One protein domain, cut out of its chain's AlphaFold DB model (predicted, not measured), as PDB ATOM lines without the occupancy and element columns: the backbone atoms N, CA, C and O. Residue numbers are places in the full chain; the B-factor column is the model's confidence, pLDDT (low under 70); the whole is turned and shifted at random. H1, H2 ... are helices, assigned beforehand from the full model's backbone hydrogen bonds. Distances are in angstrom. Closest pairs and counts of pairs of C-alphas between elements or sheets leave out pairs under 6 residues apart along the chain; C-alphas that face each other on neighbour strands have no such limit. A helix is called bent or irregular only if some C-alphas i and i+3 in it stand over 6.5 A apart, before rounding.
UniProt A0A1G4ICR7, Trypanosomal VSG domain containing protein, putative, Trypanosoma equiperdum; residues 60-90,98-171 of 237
ATOM      1  N   GLU A  60     212.784 224.496 238.749       89.06
ATOM      2  CA  GLU A  60     212.944 223.204 238.081       89.06
ATOM      3  C   GLU A  60     211.663 222.373 238.062       89.06
ATOM      4  O   GLU A  60     211.490 221.578 237.142       89.06
ATOM      5  N   VAL A  61     210.734 222.583 239.002       87.50
ATOM      6  CA  VAL A  61     209.489 221.796 239.084       87.50
ATOM      7  C   VAL A  61     208.686 221.920 237.787       87.50
ATOM      8  O   VAL A  61     208.335 220.911 237.176       87.50
ATOM      9  N   ALA A  62     208.485 223.148 237.302       88.69
ATOM     10  CA  ALA A  62     207.793 223.398 236.039       88.69
ATOM     11  C   ALA A  62     208.524 222.758 234.846       88.69
ATOM     12  O   ALA A  62     207.894 222.166 233.972       88.69
ATOM     13  N   LYS A  63     209.864 222.813 234.837       90.19
ATOM     14  CA  LYS A  63     210.674 222.188 233.783       90.19
ATOM     15  C   LYS A  63     210.468 220.674 233.766       90.19
ATOM     16  O   LYS A  63     210.237 220.125 232.696       90.19
ATOM     17  N   ILE A  64     210.507 220.017 234.927       91.06
ATOM     18  CA  ILE A  64     210.313 218.564 235.061       91.06
ATOM     19  C   ILE A  64     208.929 218.149 234.556       91.06
ATOM     20  O   ILE A  64     208.830 217.191 233.791       91.06
ATOM     21  N   VAL A  65     207.872 218.879 234.927       93.69
ATOM     22  CA  VAL A  65     206.512 218.596 234.442       93.69
ATOM     23  C   VAL A  65     206.451 218.703 232.917       93.69
ATOM     24  O   VAL A  65     205.993 217.766 232.268       93.69
ATOM     25  N   THR A  66     207.012 219.759 232.318       91.00
ATOM     26  CA  THR A  66     207.074 219.897 230.851       91.00
ATOM     27  C   THR A  66     207.902 218.794 230.176       91.00
ATOM     28  O   THR A  66     207.569 218.339 229.075       91.00
ATOM     29  N   GLU A  67     208.980 218.316 230.808       91.12
ATOM     30  CA  GLU A  67     209.730 217.160 230.299       91.12
ATOM     31  C   GLU A  67     208.880 215.882 230.324       91.12
ATOM     32  O   GLU A  67     208.878 215.134 229.344       91.12
ATOM     33  N   LEU A  68     208.109 215.655 231.391       93.69
ATOM     34  CA  LEU A  68     207.193 214.516 231.505       93.69
ATOM     35  C   LEU A  68     206.029 214.594 230.515       93.69
ATOM     36  O   LEU A  68     205.649 213.567 229.959       93.69
ATOM     37  N   GLU A  69     205.496 215.784 230.236       93.12
ATOM     38  CA  GLU A  69     204.497 215.999 229.178       93.12
ATOM     39  C   GLU A  69     205.055 215.601 227.810       93.12
ATOM     40  O   GLU A  69     204.412 214.866 227.056       93.12
ATOM     41  N   THR A  70     206.287 216.025 227.517       92.75
ATOM     42  CA  THR A  70     206.964 215.712 226.252       92.75
ATOM     43  C   THR A  70     207.257 214.212 226.136       92.75
ATOM     44  O   THR A  70     207.027 213.608 225.085       92.75
ATOM     45  N   LEU A  71     207.702 213.573 227.222       92.19
ATOM     46  CA  LEU A  71     207.889 212.120 227.275       92.19
ATOM     47  C   LEU A  71     206.562 211.375 227.105       92.19
ATOM     48  O   LEU A  71     206.488 210.438 226.313       92.19
ATOM     49  N   ASN A  72     205.499 211.803 227.783       93.69
ATOM     50  CA  ASN A  72     204.173 211.210 227.642       93.69
ATOM     51  C   ASN A  72     203.662 211.314 226.194       93.69
ATOM     52  O   ASN A  72     203.151 210.335 225.647       93.69
ATOM     53  N   LEU A  73     203.890 212.451 225.526       93.31
ATOM     54  CA  LEU A  73     203.580 212.632 224.104       93.31
ATOM     55  C   LEU A  73     204.371 211.672 223.202       93.31
ATOM     56  O   LEU A  73     203.838 211.164 222.214       93.31
ATOM     57  N   SER A  74     205.623 211.372 223.548       92.50
ATOM     58  CA  SER A  74     206.463 210.441 222.785       92.50
ATOM     59  C   SER A  74     205.894 209.015 222.747       92.50
ATOM     60  O   SER A  74     206.072 208.309 221.753       92.50
ATOM     61  N   ALA A  75     205.159 208.623 223.792       93.75
ATOM     62  CA  ALA A  75     204.581 207.293 223.955       93.75
ATOM     63  C   ALA A  75     203.074 207.219 223.650       93.75
ATOM     64  O   ALA A  75     202.527 206.121 223.613       93.75
ATOM     65  N   ALA A  76     202.397 208.352 223.437       92.75
ATOM     66  CA  ALA A  76     200.949 208.400 223.220       92.75
ATOM     67  C   ALA A  76     200.469 207.483 222.075       92.75
ATOM     68  O   ALA A  76     201.256 207.135 221.196       92.75
ATOM     69  N   SER A  77     199.183 207.126 222.033       92.06
ATOM     70  CA  SER A  77     198.606 206.416 220.877       92.06
ATOM     71  C   SER A  77     198.682 207.276 219.610       92.06
ATOM     72  O   SER A  77     198.835 208.494 219.700       92.06
ATOM     73  N   ASP A  78     198.599 206.664 218.429       92.12
ATOM     74  CA  ASP A  78     198.607 207.432 217.175       92.12
ATOM     75  C   ASP A  78     197.348 208.289 217.044       92.12
ATOM     76  O   ASP A  78     197.452 209.466 216.734       92.12
ATOM     77  N   VAL A  79     196.192 207.771 217.465       90.25
ATOM     78  CA  VAL A  79     194.928 208.525 217.509       90.25
ATOM     79  C   VAL A  79     195.023 209.764 218.416       90.25
ATOM     80  O   VAL A  79     194.553 210.845 218.059       90.25
ATOM     81  N   TRP A  80     195.669 209.646 219.582       91.00
ATOM     82  CA  TRP A  80     195.930 210.801 220.446       91.00
ATOM     83  C   TRP A  80     196.941 211.761 219.812       91.00
ATOM     84  O   TRP A  80     196.776 212.977 219.869       91.00
ATOM     85  N   PHE A  81     198.001 211.228 219.206       91.81
ATOM     86  CA  PHE A  81     199.050 212.023 218.575       91.81
ATOM     87  C   PHE A  81     198.549 212.796 217.350       91.81
ATOM     88  O   PHE A  81     198.973 213.923 217.107       91.81
ATOM     89  N   GLU A  82     197.640 212.228 216.574       90.81
ATOM     90  CA  GLU A  82     197.117 212.841 215.359       90.81
ATOM     91  C   GLU A  82     196.094 213.928 215.681       90.81
ATOM     92  O   GLU A  82     196.310 215.077 215.288       90.81
ATOM     93  N   ASP A  83     195.057 213.589 216.453       88.38
ATOM     94  CA  ASP A  83     193.890 214.461 216.656       88.38
ATOM     95  C   ASP A  83     193.386 214.525 218.107       88.38
ATOM     96  O   ASP A  83     192.236 214.885 218.353       88.38
ATOM     97  N   LYS A  84     194.213 214.147 219.094       89.62
ATOM     98  CA  LYS A  84     193.797 214.057 220.508       89.62
ATOM     99  C   LYS A  84     192.462 213.316 220.674       89.62
ATOM    100  O   LYS A  84     191.558 213.796 221.345       89.62
ATOM    101  N   GLU A  85     192.311 212.173 220.004       88.00
ATOM    102  CA  GLU A  85     191.068 211.383 220.066       88.00
ATOM    103  C   GLU A  85     189.810 212.148 219.595       88.00
ATOM    104  O   GLU A  85     188.716 211.960 220.122       88.00
ATOM    105  N   GLY A  86     189.949 212.996 218.570       86.44
ATOM    106  CA  GLY A  86     188.831 213.751 217.991       86.44
ATOM    107  C   GLY A  86     188.619 215.128 218.621       86.44
ATOM    108  O   GLY A  86     187.639 215.814 218.312       86.44
ATOM    109  N   GLU A  87     189.487 215.561 219.540       87.62
ATOM    110  CA  GLU A  87     189.358 216.871 220.182       87.62
ATOM    111  C   GLU A  87     189.676 218.038 219.244       87.62
ATOM    112  O   GLU A  87     189.100 219.109 219.443       87.62
ATOM    113  N   LEU A  88     190.544 217.860 218.235       88.62
ATOM    114  CA  LEU A  88     190.880 218.939 217.289       88.62
ATOM    115  C   LEU A  88     190.002 218.934 216.035       88.62
ATOM    116  O   LEU A  88     190.143 219.831 215.202       88.62
ATOM    117  N   SER A  89     189.080 217.979 215.911       87.25
ATOM    118  CA  SER A  89     188.043 217.971 214.880       87.25
ATOM    119  C   SER A  89     187.115 219.183 215.020       87.25
ATOM    120  O   SER A  89     186.852 219.651 216.130       87.25
ATOM    121  N   ASP A  90     186.601 219.694 213.902       87.50
ATOM    122  CA  ASP A  90     185.656 220.814 213.910       87.50
ATOM    123  C   ASP A  90     184.354 220.404 214.616       87.50
ATOM    124  O   ASP A  90     183.824 219.312 214.398       87.50
ATOM    125  N   ASP A  98     193.244 226.963 215.313       90.81
ATOM    126  CA  ASP A  98     194.164 227.413 216.370       90.81
ATOM    127  C   ASP A  98     194.595 226.264 217.289       90.81
ATOM    128  O   ASP A  98     195.771 226.143 217.654       90.81
ATOM    129  N   ALA A  99     193.664 225.367 217.626       89.06
ATOM    130  CA  ALA A  99     193.947 224.184 218.430       89.06
ATOM    131  C   ALA A  99     194.862 223.214 217.673       89.06
ATOM    132  O   ALA A  99     195.829 222.705 218.244       89.06
ATOM    133  N   ARG A 100     194.623 223.021 216.369       92.25
ATOM    134  CA  ARG A 100     195.495 222.225 215.491       92.25
ATOM    135  C   ARG A 100     196.894 222.826 215.389       92.25
ATOM    136  O   ARG A 100     197.875 222.107 215.555       92.25
ATOM    137  N   THR A 101     197.000 224.137 215.194       92.88
ATOM    138  CA  THR A 101     198.288 224.852 215.134       92.88
ATOM    139  C   THR A 101     199.053 224.729 216.447       92.88
ATOM    140  O   THR A 101     200.250 224.437 216.456       92.88
ATOM    141  N   THR A 102     198.360 224.898 217.574       93.06
ATOM    142  CA  THR A 102     198.935 224.707 218.910       93.06
ATOM    143  C   THR A 102     199.428 223.275 219.081       93.06
ATOM    144  O   THR A 102     200.556 223.054 219.512       93.06
ATOM    145  N   TRP A 103     198.635 222.290 218.662       93.31
ATOM    146  CA  TRP A 103     199.019 220.889 218.752       93.31
ATOM    147  C   TRP A 103     200.229 220.527 217.889       93.31
ATOM    148  O   TRP A 103     201.094 219.773 218.330       93.31
ATOM    149  N   GLN A 104     200.350 221.091 216.685       91.81
ATOM    150  CA  GLN A 104     201.545 220.900 215.859       91.81
ATOM    151  C   GLN A 104     202.803 221.425 216.565       91.81
ATOM    152  O   GLN A 104     203.796 220.703 216.653       91.81
ATOM    153  N   LYS A 105     202.736 222.615 217.179       90.94
ATOM    154  CA  LYS A 105     203.849 223.169 217.973       90.94
ATOM    155  C   LYS A 105     204.230 222.278 219.157       90.94
ATOM    156  O   LYS A 105     205.414 222.162 219.471       90.94
ATOM    157  N   GLU A 106     203.253 221.640 219.800       90.38
ATOM    158  CA  GLU A 106     203.498 220.670 220.873       90.38
ATOM    159  C   GLU A 106     204.223 219.422 220.358       90.38
ATOM    160  O   GLU A 106     205.226 219.006 220.938       90.38
ATOM    161  N   LYS A 107     203.800 218.863 219.219       91.50
ATOM    162  CA  LYS A 107     204.467 217.707 218.595       91.50
ATOM    163  C   LYS A 107     205.905 217.996 218.190       91.50
ATOM    164  O   LYS A 107     206.775 217.142 218.364       91.50
ATOM    165  N   GLU A 108     206.182 219.203 217.711       89.12
ATOM    166  CA  GLU A 108     207.541 219.629 217.374       89.12
ATOM    167  C   GLU A 108     208.500 219.583 218.574       89.12
ATOM    168  O   GLU A 108     209.708 219.441 218.374       89.12
ATOM    169  N   LYS A 109     208.005 219.660 219.822       87.31
ATOM    170  CA  LYS A 109     208.855 219.587 221.024       87.31
ATOM    171  C   LYS A 109     209.624 218.275 221.133       87.31
ATOM    172  O   LYS A 109     210.709 218.283 221.711       87.31
ATOM    173  N   LEU A 110     209.116 217.186 220.545       87.69
ATOM    174  CA  LEU A 110     209.827 215.910 220.515       87.69
ATOM    175  C   LEU A 110     211.212 216.089 219.879       87.69
ATOM    176  O   LEU A 110     212.232 215.781 220.484       87.69
ATOM    177  N   ASN A 111     211.268 216.732 218.715       83.38
ATOM    178  CA  ASN A 111     212.493 216.792 217.922       83.38
ATOM    179  C   ASN A 111     213.385 218.013 218.212       83.38
ATOM    180  O   ASN A 111     214.474 218.114 217.656       83.38
ATOM    181  N   LYS A 112     212.940 218.949 219.065       82.19
ATOM    182  CA  LYS A 112     213.616 220.242 219.285       82.19
ATOM    183  C   LYS A 112     214.773 220.201 220.279       82.19
ATOM    184  O   LYS A 112     215.702 220.993 220.147       82.19
ATOM    185  N   LYS A 113     214.717 219.342 221.302       80.69
ATOM    186  CA  LYS A 113     215.750 219.307 222.350       80.69
ATOM    187  C   LYS A 113     216.844 218.309 221.957       80.69
ATOM    188  O   LYS A 113     216.524 217.124 221.880       80.69
ATOM    189  N   PRO A 114     218.100 218.729 221.722       79.44
ATOM    190  CA  PRO A 114     219.183 217.793 221.451       79.44
ATOM    191  C   PRO A 114     219.509 216.975 222.708       79.44
ATOM    192  O   PRO A 114     219.478 217.478 223.833       79.44
ATOM    193  N   GLY A 115     219.780 215.697 222.500       78.38
ATOM    194  CA  GLY A 115     220.369 214.769 223.450       78.38
ATOM    195  C   GLY A 115     221.892 214.897 223.464       78.38
ATOM    196  O   GLY A 115     222.487 215.621 222.663       78.38
ATOM    197  N   SER A 116     222.532 214.189 224.392       78.94
ATOM    198  CA  SER A 116     223.991 214.204 224.567       78.94
ATOM    199  C   SER A 116     224.764 213.635 223.373       78.94
ATOM    200  O   SER A 116     225.943 213.924 223.210       78.94
ATOM    201  N   ASP A 117     224.101 212.843 222.537       82.00
ATOM    202  CA  ASP A 117     224.605 212.230 221.306       82.00
ATOM    203  C   ASP A 117     224.279 213.054 220.042       82.00
ATOM    204  O   ASP A 117     224.487 212.588 218.921       82.00
ATOM    205  N   GLY A 118     223.728 214.264 220.197       79.69
ATOM    206  CA  GLY A 118     223.286 215.117 219.089       79.69
ATOM    207  C   GLY A 118     221.978 214.668 218.426       79.69
ATOM    208  O   GLY A 118     221.460 215.372 217.560       79.69
ATOM    209  N   GLN A 119     221.406 213.533 218.835       81.94
ATOM    210  CA  GLN A 119     220.081 213.091 218.404       81.94
ATOM    211  C   GLN A 119     218.996 213.789 219.227       81.94
ATOM    212  O   GLN A 119     219.266 214.213 220.342       81.94
ATOM    213  N   PRO A 120     217.744 213.899 218.750       83.81
ATOM    214  CA  PRO A 120     216.659 214.394 219.592       83.81
ATOM    215  C   PRO A 120     216.539 213.631 220.922       83.81
ATOM    216  O   PRO A 120     216.424 212.404 220.918       83.81
ATOM    217  N   LYS A 121     216.526 214.366 222.045       84.62
ATOM    218  CA  LYS A 121     216.360 213.845 223.419       84.62
ATOM    219  C   LYS A 121     215.049 213.077 223.562       84.62
ATOM    220  O   LYS A 121     214.986 212.088 224.287       84.62
ATOM    221  N   TYR A 122     214.003 213.540 222.887       86.12
ATOM    222  CA  TYR A 122     212.700 212.898 222.879       86.12
ATOM    223  C   TYR A 122     212.425 212.396 221.462       86.12
ATOM    224  O   TYR A 122     212.524 213.133 220.491       86.12
ATOM    225  N   LYS A 123     212.092 211.120 221.311       86.31
ATOM    226  CA  LYS A 123     211.697 210.558 220.016       86.31
ATOM    227  C   LYS A 123     210.393 209.822 220.191       86.31
ATOM    228  O   LYS A 123     210.194 209.152 221.201       86.31
ATOM    229  N   ARG A 124     209.516 209.943 219.195       90.12
ATOM    230  CA  ARG A 124     208.295 209.144 219.125       90.12
ATOM    231  C   ARG A 124     208.681 207.666 219.206       90.12
ATOM    232  O   ARG A 124     209.515 207.206 218.427       90.12
ATOM    233  N   LEU A 125     208.095 206.942 220.154       90.56
ATOM    234  CA  LEU A 125     208.328 205.508 220.270       90.56
ATOM    235  C   LEU A 125     207.642 204.777 219.103       90.56
ATOM    236  O   LEU A 125     206.531 205.164 218.718       90.56
ATOM    237  N   PRO A 126     208.264 203.719 218.552       90.44
ATOM    238  CA  PRO A 126     207.654 202.916 217.496       90.44
ATOM    239  C   PRO A 126     206.391 202.214 218.007       90.44
ATOM    240  O   PRO A 126     206.303 201.883 219.197       90.44
ATOM    241  N   ASP A 127     205.425 201.960 217.117       92.88
ATOM    242  CA  ASP A 127     204.184 201.269 217.479       92.88
ATOM    243  C   ASP A 127     204.433 199.808 217.847       92.88
ATOM    244  O   ASP A 127     204.496 198.907 217.017       92.88
ATOM    245  N   THR A 128     204.628 199.598 219.139       93.62
ATOM    246  CA  THR A 128     204.986 198.323 219.739       93.62
ATOM    247  C   THR A 128     204.243 198.170 221.062       93.62
ATOM    248  O   THR A 128     203.711 199.134 221.626       93.62
ATOM    249  N   TRP A 129     204.212 196.957 221.615       89.75
ATOM    250  CA  TRP A 129     203.606 196.740 222.932       89.75
ATOM    251  C   TRP A 129     204.329 197.541 224.031       89.75
ATOM    252  O   TRP A 129     203.684 198.024 224.963       89.75
ATOM    253  N   GLN A 130     205.642 197.758 223.886       88.94
ATOM    254  CA  GLN A 130     206.453 198.565 224.797       88.94
ATOM    255  C   GLN A 130     205.971 200.018 224.839       88.94
ATOM    256  O   GLN A 130     205.899 200.598 225.922       88.94
ATOM    257  N   ARG A 131     205.564 200.592 223.695       93.69
ATOM    258  CA  ARG A 131     204.984 201.945 223.637       93.69
ATOM    259  C   ARG A 131     203.737 202.058 224.509       93.69
ATOM    260  O   ARG A 131     203.624 203.004 225.278       93.69
ATOM    261  N   LYS A 132     202.835 201.073 224.456       91.25
ATOM    262  CA  LYS A 132     201.601 201.065 225.268       91.25
ATOM    263  C   LYS A 132     201.901 200.996 226.768       91.25
ATOM    264  O   LYS A 132     201.272 201.704 227.555       91.25
ATOM    265  N   GLN A 133     202.884 200.188 227.165       89.88
ATOM    266  CA  GLN A 133     203.315 200.102 228.564       89.88
ATOM    267  C   GLN A 133     203.965 201.403 229.040       89.88
ATOM    268  O   GLN A 133     203.608 201.918 230.103       89.88
ATOM    269  N   ALA A 134     204.852 201.975 228.222       88.88
ATOM    270  CA  ALA A 134     205.474 203.265 228.492       88.88
ATOM    271  C   ALA A 134     204.421 204.374 228.622       88.88
ATOM    272  O   ALA A 134     204.464 205.126 229.588       88.88
ATOM    273  N   ALA A 135     203.431 204.429 227.727       90.94
ATOM    274  CA  ALA A 135     202.338 205.401 227.778       90.94
ATOM    275  C   ALA A 135     201.548 205.314 229.088       90.94
ATOM    276  O   ALA A 135     201.272 206.325 229.726       90.94
ATOM    277  N   SER A 136     201.216 204.097 229.527       89.00
ATOM    278  CA  SER A 136     200.502 203.868 230.786       89.00
ATOM    279  C   SER A 136     201.318 204.333 231.998       89.00
ATOM    280  O   SER A 136     200.794 205.016 232.881       89.00
ATOM    281  N   ALA A 137     202.614 204.004 232.037       90.88
ATOM    282  CA  ALA A 137     203.515 204.430 233.105       90.88
ATOM    283  C   ALA A 137     203.727 205.952 233.118       90.88
ATOM    284  O   ALA A 137     203.603 206.577 234.170       90.88
ATOM    285  N   LEU A 138     203.974 206.554 231.952       93.56
ATOM    286  CA  LEU A 138     204.177 207.992 231.785       93.56
ATOM    287  C   LEU A 138     202.922 208.791 232.123       93.56
ATOM    288  O   LEU A 138     203.033 209.812 232.790       93.56
ATOM    289  N   LYS A 139     201.729 208.301 231.770       92.50
ATOM    290  CA  LYS A 139     200.462 208.935 232.156       92.50
ATOM    291  C   LYS A 139     200.293 208.987 233.674       92.50
ATOM    292  O   LYS A 139     199.891 210.021 234.205       92.50
ATOM    293  N   ARG A 140     200.614 207.897 234.384       93.12
ATOM    294  CA  ARG A 140     200.581 207.873 235.860       93.12
ATOM    295  C   ARG A 140     201.622 208.812 236.459       93.12
ATOM    296  O   ARG A 140     201.292 209.578 237.356       93.12
ATOM    297  N   LEU A 141     202.850 208.775 235.947       94.12
ATOM    298  CA  LEU A 141     203.932 209.625 236.434       94.12
ATOM    299  C   LEU A 141     203.627 211.111 236.213       94.12
ATOM    300  O   LEU A 141     203.801 211.905 237.131       94.12
ATOM    301  N   LEU A 142     203.119 211.472 235.033       95.06
ATOM    302  CA  LEU A 142     202.700 212.833 234.716       95.06
ATOM    303  C   LEU A 142     201.580 213.294 235.654       95.06
ATOM    304  O   LEU A 142     201.701 214.361 236.240       95.06
ATOM    305  N   LYS A 143     200.546 212.467 235.873       95.25
ATOM    306  CA  LYS A 143     199.474 212.755 236.843       95.25
ATOM    307  C   LYS A 143     200.050 213.076 238.226       95.25
ATOM    308  O   LYS A 143     199.739 214.125 238.779       95.25
ATOM    309  N   SER A 144     200.905 212.203 238.760       95.38
ATOM    310  CA  SER A 144     201.522 212.399 240.077       95.38
ATOM    311  C   SER A 144     202.413 213.640 240.132       95.38
ATOM    312  O   SER A 144     202.374 214.370 241.118       95.38
ATOM    313  N   ALA A 145     203.192 213.909 239.083       93.62
ATOM    314  CA  ALA A 145     204.054 215.086 239.014       93.62
ATOM    315  C   ALA A 145     203.247 216.389 238.947       93.62
ATOM    316  O   ALA A 145     203.589 217.353 239.628       93.62
ATOM    317  N   THR A 146     202.158 216.420 238.175       95.12
ATOM    318  CA  THR A 146     201.244 217.567 238.115       95.12
ATOM    319  C   THR A 146     200.558 217.801 239.458       95.12
ATOM    320  O   THR A 146     200.526 218.936 239.926       95.12
ATOM    321  N   ASP A 147     200.056 216.746 240.107       95.00
ATOM    322  CA  ASP A 147     199.417 216.858 241.425       95.00
ATOM    323  C   ASP A 147     200.403 217.428 242.462       95.00
ATOM    324  O   ASP A 147     200.083 218.398 243.150       95.00
ATOM    325  N   LEU A 148     201.636 216.907 242.500       93.50
ATOM    326  CA  LEU A 148     202.682 217.396 243.400       93.50
ATOM    327  C   LEU A 148     203.120 218.831 243.067       93.50
ATOM    328  O   LEU A 148     203.341 219.632 243.970       93.50
ATOM    329  N   SER A 149     203.218 219.189 241.783       93.44
ATOM    330  CA  SER A 149     203.527 220.558 241.345       93.44
ATOM    331  C   SER A 149     202.456 221.557 241.796       93.44
ATOM    332  O   SER A 149     202.776 222.681 242.196       93.44
ATOM    333  N   ASN A 150     201.185 221.155 241.758       93.31
ATOM    334  CA  ASN A 150     200.070 221.976 242.224       93.31
ATOM    335  C   ASN A 150     200.100 222.143 243.746       93.31
ATOM    336  O   ASN A 150     199.950 223.259 244.243       93.31
ATOM    337  N   GLU A 151     200.339 221.060 244.488       92.00
ATOM    338  CA  GLU A 151     200.486 221.101 245.946       92.00
ATOM    339  C   GLU A 151     201.675 221.975 246.373       92.00
ATOM    340  O   GLU A 151     201.545 222.815 247.268       92.00
ATOM    341  N   TYR A 152     202.809 221.842 245.683       89.25
ATOM    342  CA  TYR A 152     203.998 222.664 245.886       89.25
ATOM    343  C   TYR A 152     203.697 224.156 245.690       89.25
ATOM    344  O   TYR A 152     203.963 224.972 246.576       89.25
ATOM    345  N   SER A 153     203.072 224.506 244.562       91.12
ATOM    346  CA  SER A 153     202.713 225.891 244.234       91.12
ATOM    347  C   SER A 153     201.712 226.475 245.237       91.12
ATOM    348  O   SER A 153     201.875 227.604 245.696       91.12
ATOM    349  N   SER A 154     200.711 225.686 245.639       91.31
ATOM    350  CA  SER A 154     199.724 226.067 246.658       91.31
ATOM    351  C   SER A 154     200.372 226.316 248.023       91.31
ATOM    352  O   SER A 154     200.072 227.302 248.699       91.31
ATOM    353  N   THR A 155     201.318 225.460 248.417       89.56
ATOM    354  CA  THR A 155     202.034 225.582 249.692       89.56
ATOM    355  C   THR A 155     202.868 226.859 249.752       89.56
ATOM    356  O   THR A 155     202.824 227.565 250.765       89.56
ATOM    357  N   ILE A 156     203.576 227.187 248.666       91.06
ATOM    358  CA  ILE A 156     204.349 228.432 248.549       91.06
ATOM    359  C   ILE A 156     203.431 229.645 248.601       91.06
ATOM    360  O   ILE A 156     203.628 230.502 249.461       91.06
ATOM    361  N   GLY A 157     202.383 229.688 247.772       90.69
ATOM    362  CA  GLY A 157     201.434 230.805 247.782       90.69
ATOM    363  C   GLY A 157     200.788 230.997 249.159       90.69
ATOM    364  O   GLY A 157     200.662 232.114 249.660       90.69
ATOM    365  N   GLY A 158     200.462 229.903 249.853       91.25
ATOM    366  CA  GLY A 158     199.974 229.955 251.229       91.25
ATOM    367  C   GLY A 158     200.993 230.529 252.221       91.25
ATOM    368  O   GLY A 158     200.604 231.233 253.155       91.25
ATOM    369  N   ALA A 159     202.284 230.240 252.046       89.06
ATOM    370  CA  ALA A 159     203.355 230.786 252.875       89.06
ATOM    371  C   ALA A 159     203.575 232.284 252.614       89.06
ATOM    372  O   ALA A 159     203.656 233.047 253.575       89.06
ATOM    373  N   GLU A 160     203.567 232.720 251.354       90.56
ATOM    374  CA  GLU A 160     203.643 234.137 250.968       90.56
ATOM    375  C   GLU A 160     202.511 234.953 251.604       90.56
ATOM    376  O   GLU A 160     202.758 235.964 252.262       90.56
ATOM    377  N   VAL A 161     201.271 234.463 251.519       91.88
ATOM    378  CA  VAL A 161     200.108 235.124 252.137       91.88
ATOM    379  C   VAL A 161     200.221 235.167 253.668       91.88
ATOM    380  O   VAL A 161     199.714 236.090 254.308       91.88
ATOM    381  N   ARG A 162     200.851 234.172 254.306       89.69
ATOM    382  CA  ARG A 162     201.098 234.198 255.761       89.69
ATOM    383  C   ARG A 162     202.153 235.237 256.131       89.69
ATOM    384  O   ARG A 162     201.913 235.999 257.063       89.69
ATOM    385  N   VAL A 163     203.256 235.313 255.388       88.25
ATOM    386  CA  VAL A 163     204.299 236.332 255.589       88.25
ATOM    387  C   VAL A 163     203.717 237.739 255.438       88.25
ATOM    388  O   VAL A 163     203.882 238.561 256.336       88.25
ATOM    389  N   GLN A 164     202.944 237.994 254.381       88.38
ATOM    390  CA  GLN A 164     202.283 239.290 254.170       88.38
ATOM    391  C   GLN A 164     201.323 239.651 255.311       88.38
ATOM    392  O   GLN A 164     201.254 240.808 255.729       88.38
ATOM    393  N   ARG A 165     200.592 238.666 255.854       90.44
ATOM    394  CA  ARG A 165     199.717 238.871 257.020       90.44
ATOM    395  C   ARG A 165     200.502 239.228 258.277       90.44
ATOM    396  O   ARG A 165     200.075 240.128 258.994       90.44
ATOM    397  N   VAL A 166     201.631 238.565 258.529       88.56
ATOM    398  CA  VAL A 166     202.517 238.884 259.661       88.56
ATOM    399  C   VAL A 166     203.085 240.293 259.514       88.56
ATOM    400  O   VAL A 166     202.962 241.082 260.444       88.56
ATOM    401  N   GLN A 167     203.607 240.648 258.338       87.62
ATOM    402  CA  GLN A 167     204.115 241.996 258.061       87.62
ATOM    403  C   GLN A 167     203.029 243.055 258.273       87.62
ATOM    404  O   GLN A 167     203.226 244.004 259.019       87.62
ATOM    405  N   THR A 168     201.833 242.838 257.718       89.81
ATOM    406  CA  THR A 168     200.692 243.746 257.911       89.81
ATOM    407  C   THR A 168     200.315 243.891 259.387       89.81
ATOM    408  O   THR A 168     200.002 244.989 259.840       89.81
ATOM    409  N   ALA A 169     200.327 242.795 260.152       90.06
ATOM    410  CA  ALA A 169     200.027 242.823 261.578       90.06
ATOM    411  C   ALA A 169     201.085 243.601 262.375       90.06
ATOM    412  O   ALA A 169     200.709 244.417 263.212       90.06
ATOM    413  N   LEU A 170     202.374 243.403 262.082       88.69
ATOM    414  CA  LEU A 170     203.479 244.133 262.712       88.69
ATOM    415  C   LEU A 170     203.412 245.630 262.401       88.69
ATOM    416  O   LEU A 170     203.430 246.449 263.316       88.69
ATOM    417  N   THR A 171     203.235 245.998 261.132       88.81
ATOM    418  CA  THR A 171     203.106 247.399 260.710       88.81
ATOM    419  C   THR A 171     201.888 248.069 261.357       88.81
ATOM    420  O   THR A 171     201.998 249.179 261.879       88.81
TER     421      THR A 171
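Overview. This is residues 60 to 90 and 98 to 171 of the 237 residues of the protein "Trypanosomal VSG domain containing protein, putative" of Trypanosoma equiperdum (UniProt A0A1G4ICR7). Long helix H4 makes the length, with H1 side by side with its residues 131 to 149 and residues 154 to 171 sticking out as an arm. H3 packs about perpendicular on residues 70 to 74 of H1, with short H2 near both. The printed part has 105 residues, is all helix, in order H1, H2, H3, H4, and is loose: radius of gyration of the C-alphas 18.8 A, spans 62 by 40 by 24 A.

Along the chain. Find C-alpha 60 at (212.944, 223.204, 238.081); H1 runs from there to 75, 22.9 A. H2, residues 78 to 86, 11.7 A, is irregular: C-alphas 82 and 85 are 7.8 A apart. H3 spans residues 98 to 112, 20.9 A. H4, residues 129 to 171, 63.2 A, ends at (203.106, 247.399, 260.710).

Arrangement. H1 touches H4, opposite ways at a shallow tilt of 20 degrees; the closest C-alphas, Ala 75 and Ala 135, are 4.8 A apart. H1 touches H3 at 84 degrees, about perpendicular; the closest C-alphas are Thr 70 and Leu 110, 6.4 A. H2 is close to but not clearly touching H3; the closest C-alphas are Phe 81 and Lys 107, 7.9 A. H4 is apart from H2 and H3. Every O i to N i+4 pair is within hydrogen-bond range in H1 and H4, but 3 of 5 in H2 and 8 of 11 in H3.

Size, cuts and confidence. Residues 91 to 97 are not printed; C-alphas 90 and 98 are 11.0 A apart. H3 to H4 is a long link, residues 113 to 128. No printed residue is under pLDDT 70.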